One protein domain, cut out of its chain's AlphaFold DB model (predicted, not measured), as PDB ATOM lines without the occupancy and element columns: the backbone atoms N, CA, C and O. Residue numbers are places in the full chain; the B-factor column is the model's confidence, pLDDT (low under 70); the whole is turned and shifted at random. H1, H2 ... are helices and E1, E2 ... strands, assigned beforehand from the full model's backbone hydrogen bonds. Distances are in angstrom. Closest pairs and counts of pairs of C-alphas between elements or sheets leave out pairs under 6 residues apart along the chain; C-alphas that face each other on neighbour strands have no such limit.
ATOM      1  N   THR A  56     198.862 172.461 173.141       88.81
ATOM      2  CA  THR A  56     199.571 171.616 172.175       88.81
ATOM      3  C   THR A  56     199.200 171.992 170.749       88.81
ATOM      4  O   THR A  56     198.035 172.236 170.432       88.81
ATOM      5  N   ALA A  57     200.195 172.005 169.869       89.75
ATOM      6  CA  ALA A  57     200.005 172.153 168.436       89.75
ATOM      7  C   ALA A  57     200.838 171.116 167.690       89.75
ATOM      8  O   ALA A  57     201.975 170.822 168.060       89.75
ATOM      9  N   ALA A  58     200.278 170.553 166.627       92.12
ATOM     10  CA  ALA A  58     200.967 169.593 165.786       92.12
ATOM     11  C   ALA A  58     200.492 169.674 164.337       92.12
ATOM     12  O   ALA A  58     199.349 170.017 164.046       92.12
ATOM     13  N   SER A  59     201.353 169.269 163.414       90.25
ATOM     14  CA  SER A  59     200.953 168.879 162.069       90.25
ATOM     15  C   SER A  59     201.379 167.432 161.856       90.25
ATOM     16  O   SER A  59     202.564 167.118 161.764       90.25
ATOM     17  N   GLY A  60     200.417 166.510 161.813       88.94
ATOM     18  CA  GLY A  60     200.717 165.079 161.734       88.94
ATOM     19  C   GLY A  60     201.571 164.598 162.915       88.94
ATOM     20  O   GLY A  60     201.070 164.493 164.027       88.94
ATOM     21  N   LYS A  61     202.844 164.272 162.654       88.00
ATOM     22  CA  LYS A  61     203.817 163.845 163.680       88.00
ATOM     23  C   LYS A  61     204.739 164.968 164.162       88.00
ATOM     24  O   LYS A  61     205.492 164.748 165.101       88.00
ATOM     25  N   ASP A  62     204.723 166.122 163.500       88.12
ATOM     26  CA  ASP A  62     205.579 167.249 163.858       88.12
ATOM     27  C   ASP A  62     204.883 168.081 164.940       88.12
ATOM     28  O   ASP A  62     203.752 168.527 164.740       88.12
ATOM     29  N   THR A  63     205.546 168.294 166.075       90.81
ATOM     30  CA  THR A  63     205.087 169.212 167.125       90.81
ATOM     31  C   THR A  63     205.399 170.645 166.710       90.81
ATOM     32  O   THR A  63     206.519 170.932 166.296       90.81
ATOM     33  N   LEU A  64     204.417 171.534 166.812       91.19
ATOM     34  CA  LEU A  64     204.541 172.957 166.500       91.19
ATOM     35  C   LEU A  64     204.604 173.768 167.796       91.19
ATOM     36  O   LEU A  64     204.084 173.337 168.829       91.19
ATOM     37  N   GLY A  65     205.214 174.952 167.738       89.50
ATOM     38  CA  GLY A  65     205.147 175.886 168.856       89.50
ATOM     39  C   GLY A  65     203.735 176.459 168.981       89.50
ATOM     40  O   GLY A  65     203.034 176.628 167.981       89.50
ATOM     41  N   ILE A  66     203.308 176.749 170.206       91.50
ATOM     42  CA  ILE A  66     201.990 177.318 170.483       91.50
ATOM     43  C   ILE A  66     202.081 178.348 171.604       91.50
ATOM     44  O   ILE A  66     202.698 178.098 172.639       91.50
ATOM     45  N   SER A  67     201.442 179.496 171.408       89.50
ATOM     46  CA  SER A  67     201.258 180.516 172.438       89.50
ATOM     47  C   SER A  67     199.810 180.998 172.479       89.50
ATOM     48  O   SER A  67     198.994 180.683 171.604       89.50
ATOM     49  N   LYS A  68     199.444 181.670 173.575       88.44
ATOM     50  CA  LYS A  68     198.072 182.126 173.806       88.44
ATOM     51  C   LYS A  68     197.830 183.385 172.978       88.44
ATOM     52  O   LYS A  68     198.647 184.299 173.016       88.44
ATOM     53  N   GLY A  69     196.730 183.415 172.233       83.81
ATOM     54  CA  GLY A  69     196.300 184.603 171.503       83.81
ATOM     55  C   GLY A  69     195.597 185.620 172.403       83.81
ATOM     56  O   GLY A  69     195.398 185.398 173.597       83.81
ATOM     57  N   ASP A  70     195.171 186.730 171.802       80.56
ATOM     58  CA  ASP A  70     194.589 187.868 172.530       80.56
ATOM     59  C   ASP A  70     193.199 187.590 173.130       80.56
ATOM     60  O   ASP A  70     192.747 188.302 174.027       80.56
ATOM     61  N   LYS A  71     192.497 186.569 172.626       82.25
ATOM     62  CA  LYS A  71     191.133 186.198 173.034       82.25
ATOM     63  C   LYS A  71     191.103 184.808 173.663       82.25
ATOM     64  O   LYS A  71     192.010 183.998 173.463       82.25
ATOM     65  N   GLU A  72     190.032 184.515 174.400       76.19
ATOM     66  CA  GLU A  72     189.766 183.148 174.856       76.19
ATOM     67  C   GLU A  72     189.683 182.192 173.657       76.19
ATOM     68  O   GLU A  72     189.273 182.577 172.563       76.19
ATOM     69  N   ASN A  73     190.192 180.970 173.843       82.88
ATOM     70  CA  ASN A  73     190.251 179.920 172.817       82.88
ATOM     71  C   ASN A  73     190.948 180.297 171.499       82.88
ATOM     72  O   ASN A  73     190.807 179.590 170.497       82.88
ATOM     73  N   THR A  74     191.734 181.376 171.504       88.38
ATOM     74  CA  THR A  74     192.570 181.782 170.378       88.38
ATOM     75  C   THR A  74     194.026 181.446 170.668       88.38
ATOM     76  O   THR A  74     194.536 181.703 171.760       88.38
ATOM     77  N   PHE A  75     194.707 180.876 169.681       90.38
ATOM     78  CA  PHE A  75     196.078 180.395 169.787       90.38
ATOM     79  C   PHE A  75     196.907 180.905 168.620       90.38
ATOM     80  O   PHE A  75     196.412 181.012 167.499       90.38
ATOM     81  N   VAL A  76     198.178 181.184 168.879       92.44
ATOM     82  CA  VAL A  76     199.160 181.483 167.840       92.44
ATOM     83  C   VAL A  76     200.036 180.254 167.671       92.44
ATOM     84  O   VAL A  76     200.617 179.757 168.635       92.44
ATOM     85  N   ILE A  77     200.087 179.731 166.453       93.06
ATOM     86  CA  ILE A  77     200.888 178.567 166.088       93.06
ATOM     87  C   ILE A  77     202.164 179.057 165.424       93.06
ATOM     88  O   ILE A  77     202.113 179.896 164.527       93.06
ATOM     89  N   HIS A  78     203.291 178.516 165.864       93.75
ATOM     90  CA  HIS A  78     204.629 178.945 165.491       93.75
ATOM     91  C   HIS A  78     205.297 177.886 164.612       93.75
ATOM     92  O   HIS A  78     205.399 176.716 165.003       93.75
ATOM     93  N   PHE A  79     205.761 178.296 163.433       92.44
ATOM     94  CA  PHE A  79     206.528 177.467 162.511       92.44
ATOM     95  C   PHE A  79     207.988 177.917 162.507       92.44
ATOM     96  O   PHE A  79     208.350 178.870 161.819       92.44
ATOM     97  N   ALA A  80     208.822 177.196 163.258       86.00
ATOM     98  CA  ALA A  80     210.228 177.545 163.458       86.00
ATOM     99  C   ALA A  80     211.058 177.516 162.162       86.00
ATOM    100  O   ALA A  80     212.052 178.231 162.046       86.00
ATOM    101  N   ASP A  81     210.668 176.682 161.196       86.12
ATOM    102  CA  ASP A  81     211.381 176.527 159.933       86.12
ATOM    103  C   ASP A  81     210.442 176.284 158.740       86.12
ATOM    104  O   ASP A  81     209.300 175.824 158.872       86.12
ATOM    105  N   SER A  82     210.969 176.540 157.545       89.31
ATOM    106  CA  SER A  82     210.254 176.377 156.275       89.31
ATOM    107  C   SER A  82     209.872 174.924 155.977       89.31
ATOM    108  O   SER A  82     208.901 174.656 155.266       89.31
ATOM    109  N   ALA A  83     210.576 173.938 156.547       89.50
ATOM    110  CA  ALA A  83     210.198 172.538 156.398       89.50
ATOM    111  C   ALA A  83     208.949 172.200 157.228       89.50
ATOM    112  O   ALA A  83     208.161 171.350 156.810       89.50
ATOM    113  N   MET A  84     208.729 172.837 158.383       91.50
ATOM    114  CA  MET A  84     207.474 172.734 159.133       91.50
ATOM    115  C   MET A  84     206.314 173.332 158.337       91.50
ATOM    116  O   MET A  84     205.273 172.682 158.214       91.50
ATOM    117  N   VAL A  85     206.514 174.511 157.738       92.00
ATOM    118  CA  VAL A  85     205.519 175.158 156.867       92.00
ATOM    119  C   VAL A  85     205.172 174.262 155.683       92.00
ATOM    120  O   VAL A  85     204.008 173.918 155.478       92.00
ATOM    121  N   SER A  86     206.181 173.805 154.938       91.81
ATOM    122  CA  SER A  86     205.993 172.946 153.767       91.81
ATOM    123  C   SER A  86     205.246 171.652 154.111       91.81
ATOM    124  O   SER A  86     204.320 171.247 153.398       91.81
ATOM    125  N   ARG A  87     205.577 171.026 155.248       92.50
ATOM    126  CA  ARG A  87     204.887 169.824 155.733       92.50
ATOM    127  C   ARG A  87     203.440 170.110 156.136       92.50
ATOM    128  O   ARG A  87     202.561 169.324 155.780       92.50
ATOM    129  N   ALA A  88     203.171 171.217 156.826       92.44
ATOM    130  CA  ALA A  88     201.816 171.600 157.220       92.44
ATOM    131  C   ALA A  88     200.931 171.922 156.010       92.44
ATOM    132  O   ALA A  88     199.818 171.408 155.910       92.44
ATOM    133  N   VAL A  89     201.457 172.676 155.041       94.00
ATOM    134  CA  VAL A  89     200.785 172.977 153.769       94.00
ATOM    135  C   VAL A  89     200.489 171.705 152.980       94.00
ATOM    136  O   VAL A  89     199.370 171.529 152.501       94.00
ATOM    137  N   SER A  90     201.470 170.801 152.876       93.38
ATOM    138  CA  SER A  90     201.325 169.541 152.135       93.38
ATOM    139  C   SER A  90     200.270 168.625 152.754       93.38
ATOM    140  O   SER A  90     199.549 167.936 152.037       93.38
ATOM    141  N   ARG A  91     200.169 168.609 154.087       93.38
ATOM    142  CA  ARG A  91     199.124 167.864 154.802       93.38
ATOM    143  C   ARG A  91     197.768 168.554 154.720       93.38
ATOM    144  O   ARG A  91     196.751 167.871 154.707       93.38
ATOM    145  N   GLY A  92     197.765 169.883 154.672       93.56
ATOM    146  CA  GLY A  92     196.572 170.713 154.579       93.56
ATOM    147  C   GLY A  92     195.822 170.899 155.894       93.56
ATOM    148  O   GLY A  92     194.726 171.434 155.866       93.56
ATOM    149  N   TYR A  93     196.389 170.497 157.033       93.12
ATOM    150  CA  TYR A  93     195.754 170.653 158.341       93.12
ATOM    151  C   TYR A  93     196.783 170.805 159.463       93.12
ATOM    152  O   TYR A  93     197.944 170.388 159.352       93.12
ATOM    153  N   ILE A  94     196.300 171.332 160.582       93.69
ATOM    154  CA  ILE A  94     196.982 171.345 161.875       93.69
ATOM    155  C   ILE A  94     196.050 170.780 162.950       93.69
ATOM    156  O   ILE A  94     194.835 170.705 162.778       93.69
ATOM    157  N   THR A  95     196.625 170.348 164.059       92.31
ATOM    158  CA  THR A  95     195.908 169.870 165.235       92.31
ATOM    159  C   THR A  95     196.297 170.747 166.410       92.31
ATOM    160  O   THR A  95     197.476 170.826 166.739       92.31
ATOM    161  N   VAL A  96     195.320 171.403 167.026       89.81
ATOM    162  CA  VAL A  96     195.503 172.325 168.150       89.81
ATOM    163  C   VAL A  96     194.651 171.826 169.308       89.81
ATOM    164  O   VAL A  96     193.444 171.668 169.152       89.81
ATOM    165  N   ASN A  97     195.273 171.511 170.444       87.75
ATOM    166  CA  ASN A  97     194.620 170.922 171.622       87.75
ATOM    167  C   ASN A  97     193.719 169.713 171.287       87.75
ATOM    168  O   ASN A  97     192.623 169.563 171.816       87.75
ATOM    169  N   GLY A  98     194.164 168.863 170.357       85.38
ATOM    170  CA  GLY A  98     193.408 167.696 169.885       85.38
ATOM    171  C   GLY A  98     192.355 167.984 168.803       85.38
ATOM    172  O   GLY A  98     191.915 167.048 168.136       85.38
ATOM    173  N   SER A  99     192.011 169.248 168.550       88.38
ATOM    174  CA  SER A  99     191.078 169.652 167.491       88.38
ATOM    175  C   SER A  99     191.791 169.815 166.154       88.38
ATOM    176  O   SER A  99     192.811 170.496 166.054       88.38
ATOM    177  N   ARG A 100     191.264 169.180 165.103       92.06
ATOM    178  CA  ARG A 100     191.805 169.267 163.741       92.06
ATOM    179  C   ARG A 100     191.202 170.451 162.988       92.06
ATOM    180  O   ARG A 100     189.982 170.570 162.888       92.06
ATOM    181  N   ILE A 101     192.082 171.245 162.391       92.44
ATOM    182  CA  ILE A 101     191.760 172.487 161.693       92.44
ATOM    183  C   ILE A 101     192.317 172.393 160.283       92.44
ATOM    184  O   ILE A 101     193.521 172.198 160.091       92.44
ATOM    185  N   GLU A 102     191.433 172.488 159.297       93.62
ATOM    186  CA  GLU A 102     191.809 172.437 157.887       93.62
ATOM    187  C   GLU A 102     192.356 173.796 157.440       93.62
ATOM    188  O   GLU A 102     191.792 174.853 157.723       93.62
ATOM    189  N   LEU A 103     193.466 173.763 156.712       92.50
ATOM    190  CA  LEU A 103     194.056 174.929 156.074       92.50
ATOM    191  C   LEU A 103     193.380 175.110 154.714       92.50
ATOM    192  O   LEU A 103     193.456 174.232 153.851       92.50
ATOM    193  N   SER A 104     192.739 176.257 154.496       93.62
ATOM    194  CA  SER A 104     192.221 176.613 153.174       93.62
ATOM    195  C   SER A 104     193.368 176.886 152.195       93.62
ATOM    196  O   SER A 104     194.496 177.176 152.600       93.62
ATOM    197  N   ASP A 105     193.102 176.813 150.891       94.50
ATOM    198  CA  ASP A 105     194.138 177.066 149.879       94.50
ATOM    199  C   ASP A 105     194.662 178.510 149.915       94.50
ATOM    200  O   ASP A 105     195.842 178.747 149.654       94.50
ATOM    201  N   ASP A 106     193.816 179.462 150.317       94.44
ATOM    202  CA  ASP A 106     194.219 180.850 150.553       94.44
ATOM    203  C   ASP A 106     195.217 180.961 151.717       94.44
ATOM    204  O   ASP A 106     196.279 181.569 151.573       94.44
ATOM    205  N   ILE A 107     194.928 180.298 152.842       93.75
ATOM    206  CA  ILE A 107     195.820 180.263 154.007       93.75
ATOM    207  C   ILE A 107     197.141 179.581 153.660       93.75
ATOM    208  O   ILE A 107     198.198 180.091 154.016       93.75
ATOM    209  N   LYS A 108     197.109 178.462 152.925       94.56
ATOM    210  CA  LYS A 108     198.332 177.788 152.457       94.56
ATOM    211  C   LYS A 108     199.195 178.726 151.618       94.56
ATOM    212  O   LYS A 108     200.406 178.766 151.808       94.56
ATOM    213  N   LYS A 109     198.581 179.482 150.702       95.06
ATOM    214  CA  LYS A 109     199.294 180.436 149.848       95.06
ATOM    215  C   LYS A 109     199.925 181.558 150.673       95.06
ATOM    216  O   LYS A 109     201.115 181.810 150.504       95.06
ATOM    217  N   ARG A 110     199.156 182.174 151.579       93.44
ATOM    218  CA  ARG A 110     199.661 183.212 152.490       93.44
ATOM    219  C   ARG A 110     200.796 182.689 153.367       93.44
ATOM    220  O   ARG A 110     201.810 183.355 153.494       93.44
ATOM    221  N   LEU A 111     200.680 181.465 153.883       93.31
ATOM    222  CA  LEU A 111     201.711 180.847 154.717       93.31
ATOM    223  C   LEU A 111     203.026 180.621 153.966       93.31
ATOM    224  O   LEU A 111     204.081 180.901 154.521       93.31
ATOM    225  N   ILE A 112     202.982 180.187 152.703       93.56
ATOM    226  CA  ILE A 112     204.191 180.070 151.868       93.56
ATOM    227  C   ILE A 112     204.817 181.445 151.598       93.56
ATOM    228  O   ILE A 112     206.038 181.571 151.554       93.56
ATOM    229  N   GLU A 113     203.999 182.466 151.348       93.81
ATOM    230  CA  GLU A 113     204.482 183.819 151.061       93.81
ATOM    231  C   GLU A 113     205.158 184.443 152.286       93.81
ATOM    232  O   GLU A 113     206.297 184.899 152.188       93.81
ATOM    233  N   THR A 114     204.509 184.362 153.447       93.06
ATOM    234  CA  THR A 114     205.074 184.789 154.729       93.06
ATOM    235  C   THR A 114     206.322 183.988 155.104       93.06
ATOM    236  O   THR A 114     207.270 184.566 155.621       93.06
ATOM    237  N   ASP A 115     206.370 182.683 154.826       90.94
ATOM    238  CA  ASP A 115     207.558 181.857 155.094       90.94
ATOM    239  C   ASP A 115     208.765 182.268 154.257       90.94
ATOM    240  O   ASP A 115     209.867 182.344 154.786       90.94
ATOM    241  N   LYS A 116     208.571 182.622 152.984       90.06
ATOM    242  CA  LYS A 116     209.668 183.139 152.152       90.06
ATOM    243  C   LYS A 116     210.236 184.446 152.688       90.06
ATOM    244  O   LYS A 116     211.445 184.652 152.615       90.06
ATOM    245  N   GLN A 117     209.370 185.325 153.189       87.25
ATOM    246  CA  GLN A 117     209.807 186.566 153.817       87.25
ATOM    247  C   GLN A 117     210.577 186.266 155.109       87.25
ATOM    248  O   GLN A 117     211.737 186.649 155.217       87.25
ATOM    249  N   ALA A 118     209.997 185.455 155.999       86.06
ATOM    250  CA  ALA A 118     210.646 185.051 157.242       86.06
ATOM    251  C   ALA A 118     211.972 184.312 157.012       86.06
ATOM    252  O   ALA A 118     212.903 184.449 157.797       86.06
ATOM    253  N   GLU A 119     212.102 183.534 155.938       81.81
ATOM    254  CA  GLU A 119     213.362 182.899 155.552       81.81
ATOM    255  C   GLU A 119     214.419 183.925 155.132       81.81
ATOM    256  O   GLU A 119     215.573 183.825 155.561       81.81
ATOM    257  N   ALA A 120     214.035 184.919 154.329       79.50
ATOM    258  CA  ALA A 120     214.930 185.995 153.924       79.50
ATOM    259  C   ALA A 120     215.400 186.814 155.136       79.50
ATOM    260  O   ALA A 120     216.602 187.054 155.275       79.50
ATOM    261  N   ASP A 121     214.486 187.157 156.043       83.31
ATOM    262  CA  ASP A 121     214.785 187.953 157.231       83.31
ATOM    263  C   ASP A 121     215.585 187.146 158.269       83.31
ATOM    264  O   ASP A 121     216.552 187.659 158.839       83.31
ATOM    265  N   ARG A 122     215.318 185.836 158.424       82.88
ATOM    266  CA  ARG A 122     216.191 184.912 159.179       82.88
ATOM    267  C   ARG A 122     217.616 184.913 158.642       82.88
ATOM    268  O   ARG A 122     218.566 184.987 159.418       82.88
ATOM    269  N   MET A 123     217.774 184.790 157.324       78.69
ATOM    270  CA  MET A 123     219.090 184.749 156.690       78.69
ATOM    271  C   MET A 123     219.818 186.087 156.843       78.69
ATOM    272  O   MET A 123     221.018 186.110 157.115       78.69
ATOM    273  N   ALA A 124     219.099 187.202 156.703       76.00
ATOM    274  CA  ALA A 124     219.642 188.538 156.908       76.00
ATOM    275  C   ALA A 124     220.117 188.736 158.355       76.00
ATOM    276  O   ALA A 124     221.262 189.134 158.558       76.00
ATOM    277  N   GLU A 225     222.071 191.417 170.084       73.50
ATOM    278  CA  GLU A 225     220.727 190.850 169.952       73.50
ATOM    279  C   GLU A 225     220.727 189.737 168.903       73.50
ATOM    280  O   GLU A 225     220.957 189.981 167.717       73.50
ATOM    281  N   TRP A 226     220.430 188.507 169.319       76.62
ATOM    282  CA  TRP A 226     220.278 187.404 168.381       76.62
ATOM    283  C   TRP A 226     218.819 187.287 167.957       76.62
ATOM    284  O   TRP A 226     217.985 186.744 168.681       76.62
ATOM    285  N   LYS A 227     218.516 187.807 166.768       83.50
ATOM    286  CA  LYS A 227     217.172 187.776 166.188       83.50
ATOM    287  C   LYS A 227     216.987 186.584 165.262       83.50
ATOM    288  O   LYS A 227     217.900 186.188 164.539       83.50
ATOM    289  N   THR A 228     215.783 186.037 165.268       84.31
ATOM    290  CA  THR A 228     215.300 185.088 164.267       84.31
ATOM    291  C   THR A 228     213.842 185.384 163.948       84.31
ATOM    292  O   THR A 228     213.129 185.987 164.748       84.31
ATOM    293  N   TYR A 229     213.401 184.933 162.781       87.50
ATOM    294  CA  TYR A 229     212.051 185.140 162.277       87.50
ATOM    295  C   TYR A 229     211.362 183.803 162.033       87.50
ATOM    296  O   TYR A 229     211.985 182.817 161.640       87.50
ATOM    297  N   GLU A 230     210.063 183.746 162.260       90.19
ATOM    298  CA  GLU A 230     209.259 182.547 162.052       90.19
ATOM    299  C   GLU A 230     207.910 182.899 161.442       90.19
ATOM    300  O   GLU A 230     207.408 184.013 161.592       90.19
ATOM    301  N   SER A 231     207.291 181.935 160.770       92.75
ATOM    302  CA  SER A 231     205.918 182.109 160.307       92.75
ATOM    303  C   SER A 231     204.956 181.765 161.432       92.75
ATOM    304  O   SER A 231     205.121 180.756 162.122       92.75
ATOM    305  N   ARG A 232     203.925 182.585 161.606       93.69
ATOM    306  CA  ARG A 232     202.888 182.403 162.616       93.69
ATOM    307  C   ARG A 232     201.510 182.413 161.980       93.69
ATOM    308  O   ARG A 232     201.270 183.110 160.993       93.69
ATOM    309  N   ILE A 233     200.600 181.642 162.565       93.12
ATOM    310  CA  ILE A 233     199.175 181.693 162.230       93.12
ATOM    311  C   ILE A 233     198.333 181.796 163.491       93.12
ATOM    312  O   ILE A 233     198.620 181.136 164.490       93.12
ATOM    313  N   THR A 234     197.271 182.587 163.426       92.12
ATOM    314  CA  THR A 234     196.271 182.666 164.490       92.12
ATOM    315  C   THR A 234     195.163 181.658 164.235       92.12
ATOM    316  O   THR A 234     194.714 181.471 163.106       92.12
ATOM    317  N   VAL A 235     194.695 181.012 165.291       90.50
ATOM    318  CA  VAL A 235     193.703 179.945 165.242       90.50
ATOM    319  C   VAL A 235     192.653 180.176 166.320       90.50
ATOM    320  O   VAL A 235     193.018 180.377 167.474       90.50
ATOM    321  N   SER A 236     191.371 180.082 165.965       87.44
ATOM    322  CA  SER A 236     190.253 180.056 166.918       87.44
ATOM    323  C   SER A 236     189.696 178.637 167.029       87.44
ATOM    324  O   SER A 236     189.261 178.064 166.027       87.44
ATOM    325  N   LEU A 237     189.693 178.067 168.238       84.75
ATOM    326  CA  LEU A 237     189.079 176.756 168.488       84.75
ATOM    327  C   LEU A 237     187.548 176.813 168.561       84.75
ATOM    328  O   LEU A 237     186.912 175.798 168.297       84.75
ATOM    329  N   GLU A 238     186.959 177.966 168.890       82.06
ATOM    330  CA  GLU A 238     185.496 178.123 168.973       82.06
ATOM    331  C   GLU A 238     184.837 177.975 167.604       82.06
ATOM    332  O   GLU A 238     183.872 177.230 167.446       82.06
ATOM    333  N   ASP A 239     185.419 178.630 166.601       80.94
ATOM    334  CA  ASP A 239     184.904 178.620 165.232       80.94
ATOM    335  C   ASP A 239     185.585 177.557 164.358       80.94
ATOM    336  O   ASP A 239     185.202 177.350 163.207       80.94
ATOM    337  N   ASN A 240     186.618 176.892 164.887       83.25
ATOM    338  CA  ASN A 240     187.522 176.012 164.148       83.25
ATOM    339  C   ASN A 240     188.084 176.674 162.873       83.25
ATOM    340  O   ASN A 240     188.145 176.065 161.802       83.25
ATOM    341  N   THR A 241     188.457 177.953 162.981       85.69
ATOM    342  CA  THR A 241     188.926 178.772 161.858       85.69
ATOM    343  C   THR A 241     190.373 179.203 162.032       85.69
ATOM    344  O   THR A 241     190.874 179.401 163.143       85.69
ATOM    345  N   VAL A 242     191.049 179.369 160.895       88.62
ATOM    346  CA  VAL A 242     192.359 180.015 160.832       88.62
ATOM    347  C   VAL A 242     192.145 181.492 160.527       88.62
ATOM    348  O   VAL A 242     191.451 181.835 159.569       88.62
ATOM    349  N   GLY A 243     192.721 182.343 161.367       87.44
ATOM    350  CA  GLY A 243     192.728 183.790 161.214       87.44
ATOM    351  C   GLY A 243     193.905 184.256 160.362       87.44
ATOM    352  O   GLY A 243     194.101 183.802 159.233       87.44
ATOM    353  N   ASP A 244     194.680 185.188 160.908       90.12
ATOM    354  CA  ASP A 244     195.775 185.827 160.186       90.12
ATOM    355  C   ASP A 244     197.038 184.972 160.125       90.12
ATOM    356  O   ASP A 244     197.327 184.166 161.011       90.12
ATOM    357  N   VAL A 245     197.795 185.189 159.051       92.38
ATOM    358  CA  VAL A 245     199.117 184.620 158.802       92.38
ATOM    359  C   VAL A 245     200.098 185.782 158.784       92.38
ATOM    360  O   VAL A 245     199.883 186.744 158.046       92.38
ATOM    361  N   PHE A 246     201.136 185.719 159.607       93.31
ATOM    362  CA  PHE A 246     202.068 186.826 159.789       93.31
ATOM    363  C   PHE A 246     203.451 186.329 160.203       93.31
ATOM    364  O   PHE A 246     203.634 185.182 160.608       93.31
ATOM    365  N   GLU A 247     204.438 187.200 160.067       92.88
ATOM    366  CA  GLU A 247     205.800 186.951 160.510       92.88
ATOM    367  C   GLU A 247     205.960 187.318 161.987       92.88
ATOM    368  O   GLU A 247     205.438 188.326 162.462       92.88
ATOM    369  N   GLY A 248     206.696 186.490 162.719       86.94
ATOM    370  CA  GLY A 248     207.059 186.737 164.101       86.94
ATOM    371  C   GLY A 248     208.557 186.909 164.283       86.94
ATOM    372  O   GLY A 248     209.315 186.010 163.936       86.94
ATOM    373  N   GLU A 249     208.968 188.009 164.913       89.50
ATOM    374  CA  GLU A 249     210.328 188.174 165.435       89.50
ATOM    375  C   GLU A 249     210.471 187.427 166.774       89.50
ATOM    376  O   GLU A 249     209.550 187.401 167.605       89.50
ATOM    377  N   ILE A 250     211.623 186.793 166.972       83.81
ATOM    378  CA  ILE A 250     212.058 186.182 168.227       83.81
ATOM    379  C   ILE A 250     213.469 186.679 168.532       83.81
ATOM    380  O   ILE A 250     214.364 186.578 167.694       83.81
ATOM    381  N   ILE A 251     213.677 187.142 169.762       83.00
ATOM    382  CA  ILE A 251     214.998 187.471 170.298       83.00
ATOM    383  C   ILE A 251     215.456 186.289 171.158       83.00
ATOM    384  O   ILE A 251     214.859 185.996 172.193       83.00
ATOM    385  N   LEU A 252     216.497 185.584 170.720       75.81
ATOM    386  CA  LEU A 252     216.976 184.344 171.338       75.81
ATOM    387  C   LEU A 252     217.738 184.574 172.649       75.81
ATOM    388  O   LEU A 252     217.831 183.660 173.462       75.81
TER     389      LEU A 252
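This is residues 56 to 124 and 225 to 252 of the 256 residues of an uncharacterized protein of Butyrivibrio hungatei (UniProt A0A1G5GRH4). One antiparallel sheet of seven strands is folded back on itself, with E5, E4 and E1 facing E3, E6 and E7 and with E2 as the hinge. Two helices run side by side over one face: the long H2 along E6 and E7, and the shorter H1 over the part near E4, E1 and E2. The printed part has 97 residues, with named elements in the order E1 E2 E3 H1 E4 E5 H2 E6 E7, and the class is mixed, helices and strands. The sheet's order is E5 E4 E1 E2 E3 E6 E7. The whole is compact, with a radius of gyration of the C-alphas of 12.6 A and spans of 37 by 27 by 23 A.

The sheet holds E1, residues 57 to 59, E2, 62 to 68, 19.4 A long, E3, 74 to 79, E4, 93 to 96, E5, 99 to 102, E6, 227 to 236, 28.0 A long, and E7, 241 to 251, 28.8 A long. H1 is residues 82 to 91, 14.1 A long, and H2 is residues 105 to 124, 28.8 A long. C-alpha 57 is at (200.005, 172.153, 168.436), C-alpha 105 at (194.138, 177.066, 149.879) and C-alpha 251 at (214.998, 187.471, 170.298).

The sheet is strongly twisted, and E5 and E7 are its edge strands. E1, E2 and E3 form a meander, each strand the antiparallel neighbour of the one before. The pairing of E2 is staggered: residues 62 to 64 pair with E1, N 64 and O 57 being 2.8 A apart, and residues 65 to 68 with E3, N 78 and O 65 being 2.8 A apart. Also within hydrogen-bond range are N 95 and O 58 of E4 and E1, 2.7 A, N 101 and O 94 of the hairpin E4 and E5, 2.8 A, N 77 and O 233 of E3 and E6, 2.8 A, and N 248 and O 230 of the hairpin E6 and E7, 2.8 A. E7 bends by 58 degrees at residue 246. Across the fold, the closest C-alphas of E5 and E7, those of Ile 101 and Thr 241, are 6.9 A apart. E3 and E4 are only just apart, 8.3 A at the closest. H2 is on the sheet at a height of 8.2 A, along the strands, at 6 degrees to E6 on the local plane; its closest C-alphas to E6 are Arg 122 and Thr 228, 5.2 A. H1 is on the same face at a height of 7.7 A, slantwise to the strands; its closest C-alphas to E1 are Ala 88 and Ser 59, 5.6 A. H1 and H2 touch at a shallow tilt of 10 degrees, opposite ways, closest at the C-alphas of Val 89 and Lys 108, 5.6 A. In H1 and H2 every O i to N i+4 pair is within hydrogen-bond range.

The C-alphas farthest apart, those of Glu 225 and Asp 239, are 38.1 A apart. Residues 125 to 224 are not printed, and C-alphas 124 and 225 are 13.3 A apart across the cut. The links that are printed whole are tight. The mean pLDDT of the printed part is 88.7, and no printed residue is under 70.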